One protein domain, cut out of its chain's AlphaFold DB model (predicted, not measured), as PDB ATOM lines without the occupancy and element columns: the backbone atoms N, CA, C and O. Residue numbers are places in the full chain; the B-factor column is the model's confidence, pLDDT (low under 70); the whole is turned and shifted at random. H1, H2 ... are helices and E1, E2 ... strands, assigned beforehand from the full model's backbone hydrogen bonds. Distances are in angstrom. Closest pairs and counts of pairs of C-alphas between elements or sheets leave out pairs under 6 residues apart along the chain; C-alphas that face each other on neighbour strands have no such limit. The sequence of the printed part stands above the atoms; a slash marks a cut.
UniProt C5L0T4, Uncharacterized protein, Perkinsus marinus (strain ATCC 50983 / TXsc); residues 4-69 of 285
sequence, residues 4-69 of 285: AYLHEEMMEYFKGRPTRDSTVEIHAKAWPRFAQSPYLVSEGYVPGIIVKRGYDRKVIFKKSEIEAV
ATOM      1  N   ALA A   4       5.542 -21.225  28.273       82.88
ATOM      2  CA  ALA A   4       5.103 -19.944  28.817       82.88
ATOM      3  C   ALA A   4       6.219 -19.220  29.589       82.88
ATOM      4  O   ALA A   4       6.456 -18.043  29.349       82.88
ATOM      5  N   TYR A   5       6.951 -19.947  30.440       83.50
ATOM      6  CA  TYR A   5       8.049 -19.387  31.232       83.50
ATOM      7  C   TYR A   5       9.230 -18.965  30.348       83.50
ATOM      8  O   TYR A   5       9.768 -17.874  30.488       83.50
ATOM      9  N   LEU A   6       9.594 -19.810  29.380       76.50
ATOM     10  CA  LEU A   6      10.725 -19.565  28.479       76.50
ATOM     11  C   LEU A   6      10.445 -18.396  27.518       76.50
ATOM     12  O   LEU A   6      11.325 -17.588  27.239       76.50
ATOM     13  N   HIS A   7       9.200 -18.272  27.053       76.88
ATOM     14  CA  HIS A   7       8.742 -17.150  26.237       76.88
ATOM     15  C   HIS A   7       8.755 -15.826  27.018       76.88
ATOM     16  O   HIS A   7       9.166 -14.799  26.480       76.88
ATOM     17  N   GLU A   8       8.331 -15.844  28.283       83.62
ATOM     18  CA  GLU A   8       8.340 -14.669  29.159       83.62
ATOM     19  C   GLU A   8       9.771 -14.194  29.451       83.62
ATOM     20  O   GLU A   8      10.075 -13.018  29.248       83.62
ATOM     21  N   GLU A   9      10.677 -15.121  29.772       84.69
ATOM     22  CA  GLU A   9      12.098 -14.843  30.011       84.69
ATOM     23  C   GLU A   9      12.802 -14.313  28.744       84.69
ATOM     24  O   GLU A   9      13.589 -13.366  28.804       84.69
ATOM     25  N   MET A  10      12.466 -14.849  27.563       72.75
ATOM     26  CA  MET A  10      12.957 -14.318  26.286       72.75
ATOM     27  C   MET A  10      12.420 -12.912  26.001       72.75
ATOM     28  O   MET A  10      13.179 -12.040  25.579       72.75
ATOM     29  N   MET A  11      11.130 -12.655  26.236       77.56
ATOM     30  CA  MET A  11      10.567 -11.317  26.045       77.56
ATOM     31  C   MET A  11      11.177 -10.294  27.005       77.56
ATOM     32  O   MET A  11      11.477  -9.181  26.572       77.56
ATOM     33  N   GLU A  12      11.395 -10.643  28.274       82.75
ATOM     34  CA  GLU A  12      12.117  -9.787  29.223       82.75
ATOM     35  C   GLU A  12      13.560  -9.544  28.780       82.75
ATOM     36  O   GLU A  12      14.020  -8.402  28.796       82.75
ATOM     37  N   TYR A  13      14.248 -10.578  28.293       76.75
ATOM     38  CA  TYR A  13      15.601 -10.455  27.761       76.75
ATOM     39  C   TYR A  13      15.689  -9.468  26.590       76.75
ATOM     40  O   TYR A  13      16.619  -8.662  26.519       76.75
ATOM     41  N   PHE A  14      14.719  -9.499  25.671       68.88
ATOM     42  CA  PHE A  14      14.693  -8.582  24.532       68.88
ATOM     43  C   PHE A  14      14.204  -7.176  24.901       68.88
ATOM     44  O   PHE A  14      14.733  -6.210  24.358       68.88
ATOM     45  N   LYS A  15      13.269  -7.036  25.850       72.75
ATOM     46  CA  LYS A  15      12.812  -5.733  26.371       72.75
ATOM     47  C   LYS A  15      13.856  -5.038  27.248       72.75
ATOM     48  O   LYS A  15      13.894  -3.813  27.287       72.75
ATOM     49  N   GLY A  16      14.695  -5.805  27.947       66.50
ATOM     50  CA  GLY A  16      15.785  -5.298  28.784       66.50
ATOM     51  C   GLY A  16      17.009  -4.841  27.989       66.50
ATOM     52  O   GLY A  16      17.919  -4.225  28.547       66.50
ATOM     53  N   ARG A  17      17.051  -5.124  26.683       61.31
ATOM     54  CA  ARG A  17      18.082  -4.588  25.799       61.31
ATOM     55  C   ARG A  17      17.680  -3.187  25.343       61.31
ATOM     56  O   ARG A  17      16.520  -2.977  24.994       61.31
ATOM     57  N   PRO A  18      18.626  -2.235  25.295       52.66
ATOM     58  CA  PRO A  18      18.356  -0.945  24.688       52.66
ATOM     59  C   PRO A  18      17.882  -1.176  23.252       52.66
ATOM     60  O   PRO A  18      18.497  -1.946  22.506       52.66
ATOM     61  N   THR A  19      16.768  -0.537  22.886       53.34
ATOM     62  CA  THR A  19      16.294  -0.466  21.504       53.34
ATOM     63  C   THR A  19      17.494  -0.114  20.637       53.34
ATOM     64  O   THR A  19      18.179   0.865  20.925       53.34
ATOM     65  N   ARG A  20      17.805  -0.944  19.634       48.38
ATOM     66  CA  ARG A  20      18.891  -0.647  18.696       48.38
ATOM     67  C   ARG A  20      18.513   0.628  17.954       48.38
ATOM     68  O   ARG A  20      17.708   0.588  17.028       48.38
ATOM     69  N   ASP A  21      19.039   1.741  18.439       46.38
ATOM     70  CA  ASP A  21      18.931   3.038  17.809       46.38
ATOM     71  C   ASP A  21      19.911   3.052  16.635       46.38
ATOM     72  O   ASP A  21      21.105   2.805  16.808       46.38
ATOM     73  N   SER A  22      19.385   3.230  15.428       57.38
ATOM     74  CA  SER A  22      20.178   3.372  14.206       57.38
ATOM     75  C   SER A  22      20.629   4.817  13.988       57.38
ATOM     76  O   SER A  22      21.208   5.117  12.946       57.38
ATOM     77  N   THR A  23      20.355   5.715  14.939       57.69
ATOM     78  CA  THR A  23      20.849   7.089  14.913       57.69
ATOM     79  C   THR A  23      22.372   7.080  14.950       57.69
ATOM     80  O   THR A  23      22.983   6.625  15.917       57.69
ATOM     81  N   VAL A  24      22.989   7.592  13.885       66.38
ATOM     82  CA  VAL A  24      24.435   7.802  13.835       66.38
ATOM     83  C   VAL A  24      24.735   9.278  14.042       66.38
ATOM     84  O   VAL A  24      24.241  10.142  13.320       66.38
ATOM     85  N   GLU A  25      25.569   9.566  15.033       75.38
ATOM     86  CA  GLU A  25      26.102  10.904  15.258       75.38
ATOM     87  C   GLU A  25      27.266  11.153  14.292       75.38
ATOM     88  O   GLU A  25      28.304  10.493  14.361       75.38
ATOM     89  N   ILE A  26      27.096  12.116  13.384       82.62
ATOM     90  CA  ILE A  26      28.138  12.532  12.438       82.62
ATOM     91  C   ILE A  26      28.633  13.923  12.826       82.62
ATOM     92  O   ILE A  26      27.843  14.857  13.001       82.62
ATOM     93  N   HIS A  27      29.953  14.096  12.913       86.56
ATOM     94  CA  HIS A  27      30.533  15.372  13.311       86.56
ATOM     95  C   HIS A  27      30.671  16.313  12.109       86.56
ATOM     96  O   HIS A  27      31.511  16.126  11.224       86.56
ATOM     97  N   ALA A  28      29.873  17.380  12.105       88.56
ATOM     98  CA  ALA A  28      29.975  18.455  11.125       88.56
ATOM     99  C   ALA A  28      30.900  19.576  11.624       88.56
ATOM    100  O   ALA A  28      30.769  20.056  12.752       88.56
ATOM    101  N   LYS A  29      31.792  20.069  10.759       90.56
ATOM    102  CA  LYS A  29      32.531  21.323  10.983       90.56
ATOM    103  C   LYS A  29      32.020  22.405  10.041       90.56
ATOM    104  O   LYS A  29      31.551  22.122   8.942       90.56
ATOM    105  N   ALA A  30      32.125  23.665  10.454       90.81
ATOM    106  CA  ALA A  30      31.812  24.784   9.572       90.81
ATOM    107  C   ALA A  30      32.786  24.818   8.386       90.81
ATOM    108  O   ALA A  30      33.989  24.611   8.560       90.81
ATOM    109  N   TRP A  31      32.273  25.116   7.191       91.31
ATOM    110  CA  TRP A  31      33.118  25.270   6.011       91.31
ATOM    111  C   TRP A  31      34.083  26.461   6.203       91.31
ATOM    112  O   TRP A  31      33.620  27.591   6.402       91.31
ATOM    113  N   PRO A  32      35.414  26.258   6.126       89.00
ATOM    114  CA  PRO A  32      36.389  27.329   6.309       89.00
ATOM    115  C   PRO A  32      36.267  28.421   5.238       89.00
ATOM    116  O   PRO A  32      36.148  28.141   4.045       89.00
ATOM    117  N   ARG A  33      36.350  29.694   5.630       86.31
ATOM    118  CA  ARG A  33      36.329  30.794   4.653       86.31
ATOM    119  C   ARG A  33      37.458  30.617   3.632       86.31
ATOM    120  O   ARG A  33      38.583  30.315   4.008       86.31
ATOM    121  N   PHE A  34      37.137  30.827   2.354       87.31
ATOM    122  CA  PHE A  34      38.061  30.731   1.211       87.31
ATOM    123  C   PHE A  34      38.594  29.326   0.876       87.31
ATOM    124  O   PHE A  34      39.354  29.191  -0.079       87.31
ATOM    125  N   ALA A  35      38.167  28.272   1.580       85.69
ATOM    126  CA  ALA A  35      38.506  26.904   1.198       85.69
ATOM    127  C   ALA A  35      37.673  26.454  -0.012       85.69
ATOM    128  O   ALA A  35      36.441  26.543   0.001       85.69
ATOM    129  N   GLN A  36      38.341  25.955  -1.051       89.00
ATOM    130  CA  GLN A  36      37.681  25.383  -2.224       89.00
ATOM    131  C   GLN A  36      37.338  23.906  -1.999       89.00
ATOM    132  O   GLN A  36      38.058  23.190  -1.306       89.00
ATOM    133  N   SER A  37      36.258  23.441  -2.633       87.81
ATOM    134  CA  SER A  37      35.789  22.049  -2.536       87.81
ATOM    135  C   SER A  37      36.882  21.003  -2.847       87.81
ATOM    136  O   SER A  37      37.079  20.116  -2.018       87.81
ATOM    137  N   PRO A  38      37.682  21.122  -3.931       91.38
ATOM    138  CA  PRO A  38      38.709  20.122  -4.250       91.38
ATOM    139  C   PRO A  38      39.785  19.974  -3.168       91.38
ATOM    140  O   PRO A  38      40.229  18.866  -2.888       91.38
ATOM    141  N   TYR A  39      40.163  21.086  -2.528       91.81
ATOM    142  CA  TYR A  39      41.135  21.084  -1.436       91.81
ATOM    143  C   TYR A  39      40.600  20.332  -0.207       91.81
ATOM    144  O   TYR A  39      41.291  19.501   0.376       91.81
ATOM    145  N   LEU A  40      39.333  20.555   0.147       90.31
ATOM    146  CA  LEU A  40      38.687  19.857   1.262       90.31
ATOM    147  C   LEU A  40      38.587  18.348   1.007       90.31
ATOM    148  O   LEU A  40      38.833  17.558   1.915       90.31
ATOM    149  N   VAL A  41      38.303  17.950  -0.236       89.12
ATOM    150  CA  VAL A  41      38.269  16.536  -0.636       89.12
ATOM    151  C   VAL A  41      39.652  15.889  -0.536       89.12
ATOM    152  O   VAL A  41      39.753  14.773  -0.025       89.12
ATOM    153  N   SER A  42      40.726  16.582  -0.943       90.25
ATOM    154  CA  SER A  42      42.096  16.063  -0.785       90.25
ATOM    155  C   SER A  42      42.526  15.905   0.676       90.25
ATOM    156  O   SER A  42      43.301  15.008   0.989       90.25
ATOM    157  N   GLU A  43      41.973  16.719   1.576       91.69
ATOM    158  CA  GLU A  43      42.191  16.640   3.029       91.69
ATOM    159  C   GLU A  43      41.306  15.573   3.710       91.69
ATOM    160  O   GLU A  43      41.291  15.449   4.935       91.69
ATOM    161  N   GLY A  44      40.542  14.795   2.934       90.44
ATOM    162  CA  GLY A  44      39.684  13.732   3.457       90.44
ATOM    163  C   GLY A  44      38.367  14.229   4.054       90.44
ATOM    164  O   GLY A  44      37.789  13.552   4.909       90.44
ATOM    165  N   TYR A  45      37.877  15.391   3.617       92.38
ATOM    166  CA  TYR A  45      36.566  15.918   3.990       92.38
ATOM    167  C   TYR A  45      35.572  15.864   2.828       92.38
ATOM    168  O   TYR A  45      35.928  16.030   1.664       92.38
ATOM    169  N   VAL A  46      34.296  15.685   3.154       91.25
ATOM    170  CA  VAL A  46      33.172  15.774   2.224       91.25
ATOM    171  C   VAL A  46      32.457  17.105   2.470       91.25
ATOM    172  O   VAL A  46      31.925  17.318   3.565       91.25
ATOM    173  N   PRO A  47      32.475  18.041   1.507       92.00
ATOM    174  CA  PRO A  47      31.715  19.278   1.614       92.00
ATOM    175  C   PRO A  47      30.213  19.004   1.493       92.00
ATOM    176  O   PRO A  47      29.788  18.243   0.628       92.00
ATOM    177  N   GLY A  48      29.405  19.665   2.320       89.12
ATOM    178  CA  GLY A  48      27.950  19.529   2.317       89.12
ATOM    179  C   GLY A  48      27.230  20.842   2.614       89.12
ATOM    180  O   GLY A  48      27.819  21.817   3.100       89.12
ATOM    181  N   ILE A  49      25.936  20.876   2.309       89.31
ATOM    182  CA  ILE A  49      25.051  22.003   2.611       89.31
ATOM    183  C   ILE A  49      23.868  21.460   3.401       89.31
ATOM    184  O   ILE A  49      23.151  20.588   2.923       89.31
ATOM    185  N   ILE A  50      23.659  21.981   4.608       83.69
ATOM    186  CA  ILE A  50      22.470  21.661   5.399       83.69
ATOM    187  C   ILE A  50      21.384  22.658   5.009       83.69
ATOM    188  O   ILE A  50      21.488  23.847   5.331       83.69
ATOM    189  N   VAL A  51      20.353  22.156   4.332       81.19
ATOM    190  CA  VAL A  51      19.167  22.925   3.953       81.19
ATOM    191  C   VAL A  51      18.029  22.542   4.896       81.19
ATOM    192  O   VAL A  51      17.564  21.407   4.925       81.19
ATOM    193  N   LYS A  52      17.573  23.495   5.705       72.88
ATOM    194  CA  LYS A  52      16.335  23.398   6.497       72.88
ATOM    195  C   LYS A  52      15.642  24.756   6.422       72.88
ATOM    196  O   LYS A  52      16.292  25.721   6.044       72.88
ATOM    197  N   ARG A  53      14.351  24.857   6.787       41.47
ATOM    198  CA  ARG A  53      13.602  26.137   6.865       41.47
ATOM    199  C   ARG A  53      14.444  27.215   7.586       41.47
ATOM    200  O   ARG A  53      14.476  27.236   8.814       41.47
ATOM    201  N   GLY A  54      15.158  28.060   6.835       68.69
ATOM    202  CA  GLY A  54      16.210  28.949   7.343       68.69
ATOM    203  C   GLY A  54      17.326  29.202   6.317       68.69
ATOM    204  O   GLY A  54      17.156  28.932   5.134       68.69
ATOM    205  N   TYR A  55      18.457  29.751   6.775       76.38
ATOM    206  CA  TYR A  55      19.629  30.022   5.935       76.38
ATOM    207  C   TYR A  55      20.481  28.768   5.725       76.38
ATOM    208  O   TYR A  55      20.830  28.092   6.698       76.38
ATOM    209  N   ASP A  56      20.883  28.534   4.478       84.44
ATOM    210  CA  ASP A  56      21.771  27.440   4.092       84.44
ATOM    211  C   ASP A  56      23.103  27.506   4.845       84.44
ATOM    212  O   ASP A  56      23.787  28.539   4.872       84.44
ATOM    213  N   ARG A  57      23.500  26.381   5.447       85.88
ATOM    214  CA  ARG A  57      24.773  26.269   6.166       85.88
ATOM    215  C   ARG A  57      25.734  25.385   5.396       85.88
ATOM    216  O   ARG A  57      25.482  24.199   5.208       85.88
ATOM    217  N   LYS A  58      26.868  25.966   5.009       90.38
ATOM    218  CA  LYS A  58      27.992  25.225   4.434       90.38
ATOM    219  C   LYS A  58      28.767  24.527   5.544       90.38
ATOM    220  O   LYS A  58      29.278  25.180   6.458       90.38
ATOM    221  N   VAL A  59      28.872  23.212   5.437       92.00
ATOM    222  CA  VAL A  59      29.550  22.348   6.402       92.00
ATOM    223  C   VAL A  59      30.516  21.410   5.689       92.00
ATOM    224  O   VAL A  59      30.457  21.236   4.473       92.00
ATOM    225  N   ILE A  60      31.428  20.832   6.455       93.06
ATOM    226  CA  ILE A  60      32.324  19.772   6.011       93.06
ATOM    227  C   ILE A  60      32.198  18.595   6.975       93.06
ATOM    228  O   ILE A  60      32.124  18.785   8.192       93.06
ATOM    229  N   PHE A  61      32.198  17.390   6.425       92.12
ATOM    230  CA  PHE A  61      32.144  16.133   7.165       92.12
ATOM    231  C   PHE A  61      33.426  15.350   6.939       92.12
ATOM    232  O   PHE A  61      34.065  15.495   5.899       92.12
ATOM    233  N   LYS A  62      33.833  14.511   7.889       91.06
ATOM    234  CA  LYS A  62      34.976  13.627   7.663       91.06
ATOM    235  C   LYS A  62      34.557  12.511   6.707       91.06
ATOM    236  O   LYS A  62      33.571  11.825   6.966       91.06
ATOM    237  N   LYS A  63      35.311  12.301   5.626       84.81
ATOM    238  CA  LYS A  63      34.977  11.306   4.596       84.81
ATOM    239  C   LYS A  63      34.799   9.904   5.181       84.81
ATOM    240  O   LYS A  63      33.820   9.246   4.874       84.81
ATOM    241  N   SER A  64      35.667   9.517   6.116       83.19
ATOM    242  CA  SER A  64      35.584   8.224   6.805       83.19
ATOM    243  C   SER A  64      34.324   8.039   7.656       83.19
ATOM    244  O   SER A  64      33.917   6.910   7.880       83.19
ATOM    245  N   GLU A  65      33.746   9.122   8.189       82.25
ATOM    246  CA  GLU A  65      32.506   9.053   8.980       82.25
ATOM    247  C   GLU A  65      31.287   8.975   8.065       82.25
ATOM    248  O   GLU A  65      30.368   8.223   8.347       82.25
ATOM    249  N   ILE A  66      31.306   9.695   6.940       79.12
ATOM    250  CA  ILE A  66      30.233   9.630   5.945       79.12
ATOM    251  C   ILE A  66      30.227   8.273   5.248       79.12
ATOM    252  O   ILE A  66      29.186   7.648   5.202       79.12
ATOM    253  N   GLU A  67      31.361   7.766   4.763       72.62
ATOM    254  CA  GLU A  67      31.422   6.456   4.090       72.62
ATOM    255  C   GLU A  67      31.046   5.290   5.014       72.62
ATOM    256  O   GLU A  67      30.597   4.252   4.542       72.62
ATOM    257  N   ALA A  68      31.197   5.459   6.330       66.62
ATOM    258  CA  ALA A  68      30.752   4.469   7.307       66.62
ATOM    259  C   ALA A  68      29.223   4.442   7.493       66.62
ATOM    260  O   ALA A  68      28.703   3.483   8.059       66.62
ATOM    261  N   VAL A  69      28.520   5.493   7.059       66.69
ATOM    262  CA  VAL A  69      27.084   5.710   7.315       66.69
ATOM    263  C   VAL A  69      26.268   5.815   6.032       66.69
ATOM    264  O   VAL A  69      25.075   5.532   6.046       66.69
TER     265      VAL A  69
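AT A GLANCE: This is residues 4 to 69 of the 285 residues of an uncharacterized protein of Perkinsus marinus (strain ATCC 50983 / TXsc) (UniProt C5L0T4). A small head, made of a three-stranded antiparallel sheet with two short helices, H2 and H3, sits at one end of a long arm. The arm is residues 4 to 22, which stick out free of the head with the helix H1 at the far end, and the loop of the hairpin E2 and E3, residues 51 to 56, also sticks out. The printed part has 66 residues, with three named helices and three named strands in the order H1, E1, H2, E2, E3, H3, and the sheet runs E1, E3, E2. The class is mixed, helices and strands. The whole is extended, with a radius of gyration of the C-alphas of 20.4 A and spans of 66 by 30 by 11 A, the arm making much of the length.

HOW THE PARTS SIT: H1, residues 4 to 15, is not on the sheet, with 0 pairs of C-alphas within 10 A. E1, residues 28 to 30, is an edge strand, antiparallel to its neighbour E3, residues 57 to 62, at 129 degrees; N 29 and O 60 are within hydrogen-bond range at 2.9 A. H2, residues 37 to 42, is on the sheet and over none of its strands; its height over the sheet is 4.1 A, only just above the sheet's level. The closest C-alphas of H2 and E2, residues 45 to 50, are those of Ser 37 and Pro 47, 6.4 A apart. E1, H2 and E2 form a split strand-helix-strand unit, two strands running the same way with E3 between them in the sheet, and its crossover is right-handed. E2, the other edge strand, and E3 are a hairpin, antiparallel at 149 degrees, with N 48 and O 59 within hydrogen-bond range at 2.9 A. H3, residues 63 to 67, only grazes the sheet. H2 and H3 are only just apart, their closest C-alphas 8.1 A from each other. In H1, H2 and H3 every O i to N i+4 pair is within hydrogen-bond range.

IN THESE COORDINATES: H1 begins at C-alpha 4, (5.103, -19.944, 28.817), and is 16.4 A long from first to last C-alpha. E1 measures 6.8 A and H2 8.9 A. E2 begins at C-alpha 45, (36.566, 15.918, 3.990), and is 15.3 A long, and E3 is 16.3 A long. H3, 6.0 A, ends at C-alpha 67, (31.422, 6.456, 4.090).

THE WHOLE: The C-alphas of Ala 4 and Phe 34, 66.5 A apart, are the two farthest apart. Without the stretches that stand free, the body of 41 residues spans 32 by 21 by 11 A. The link from H1 to E1, 12 residues, is long. The printed part has no cut. The mean pLDDT of the printed part is 79.7; residue 14, residues 16 to 24, 53 to 54 and 68 to 69 are under 70.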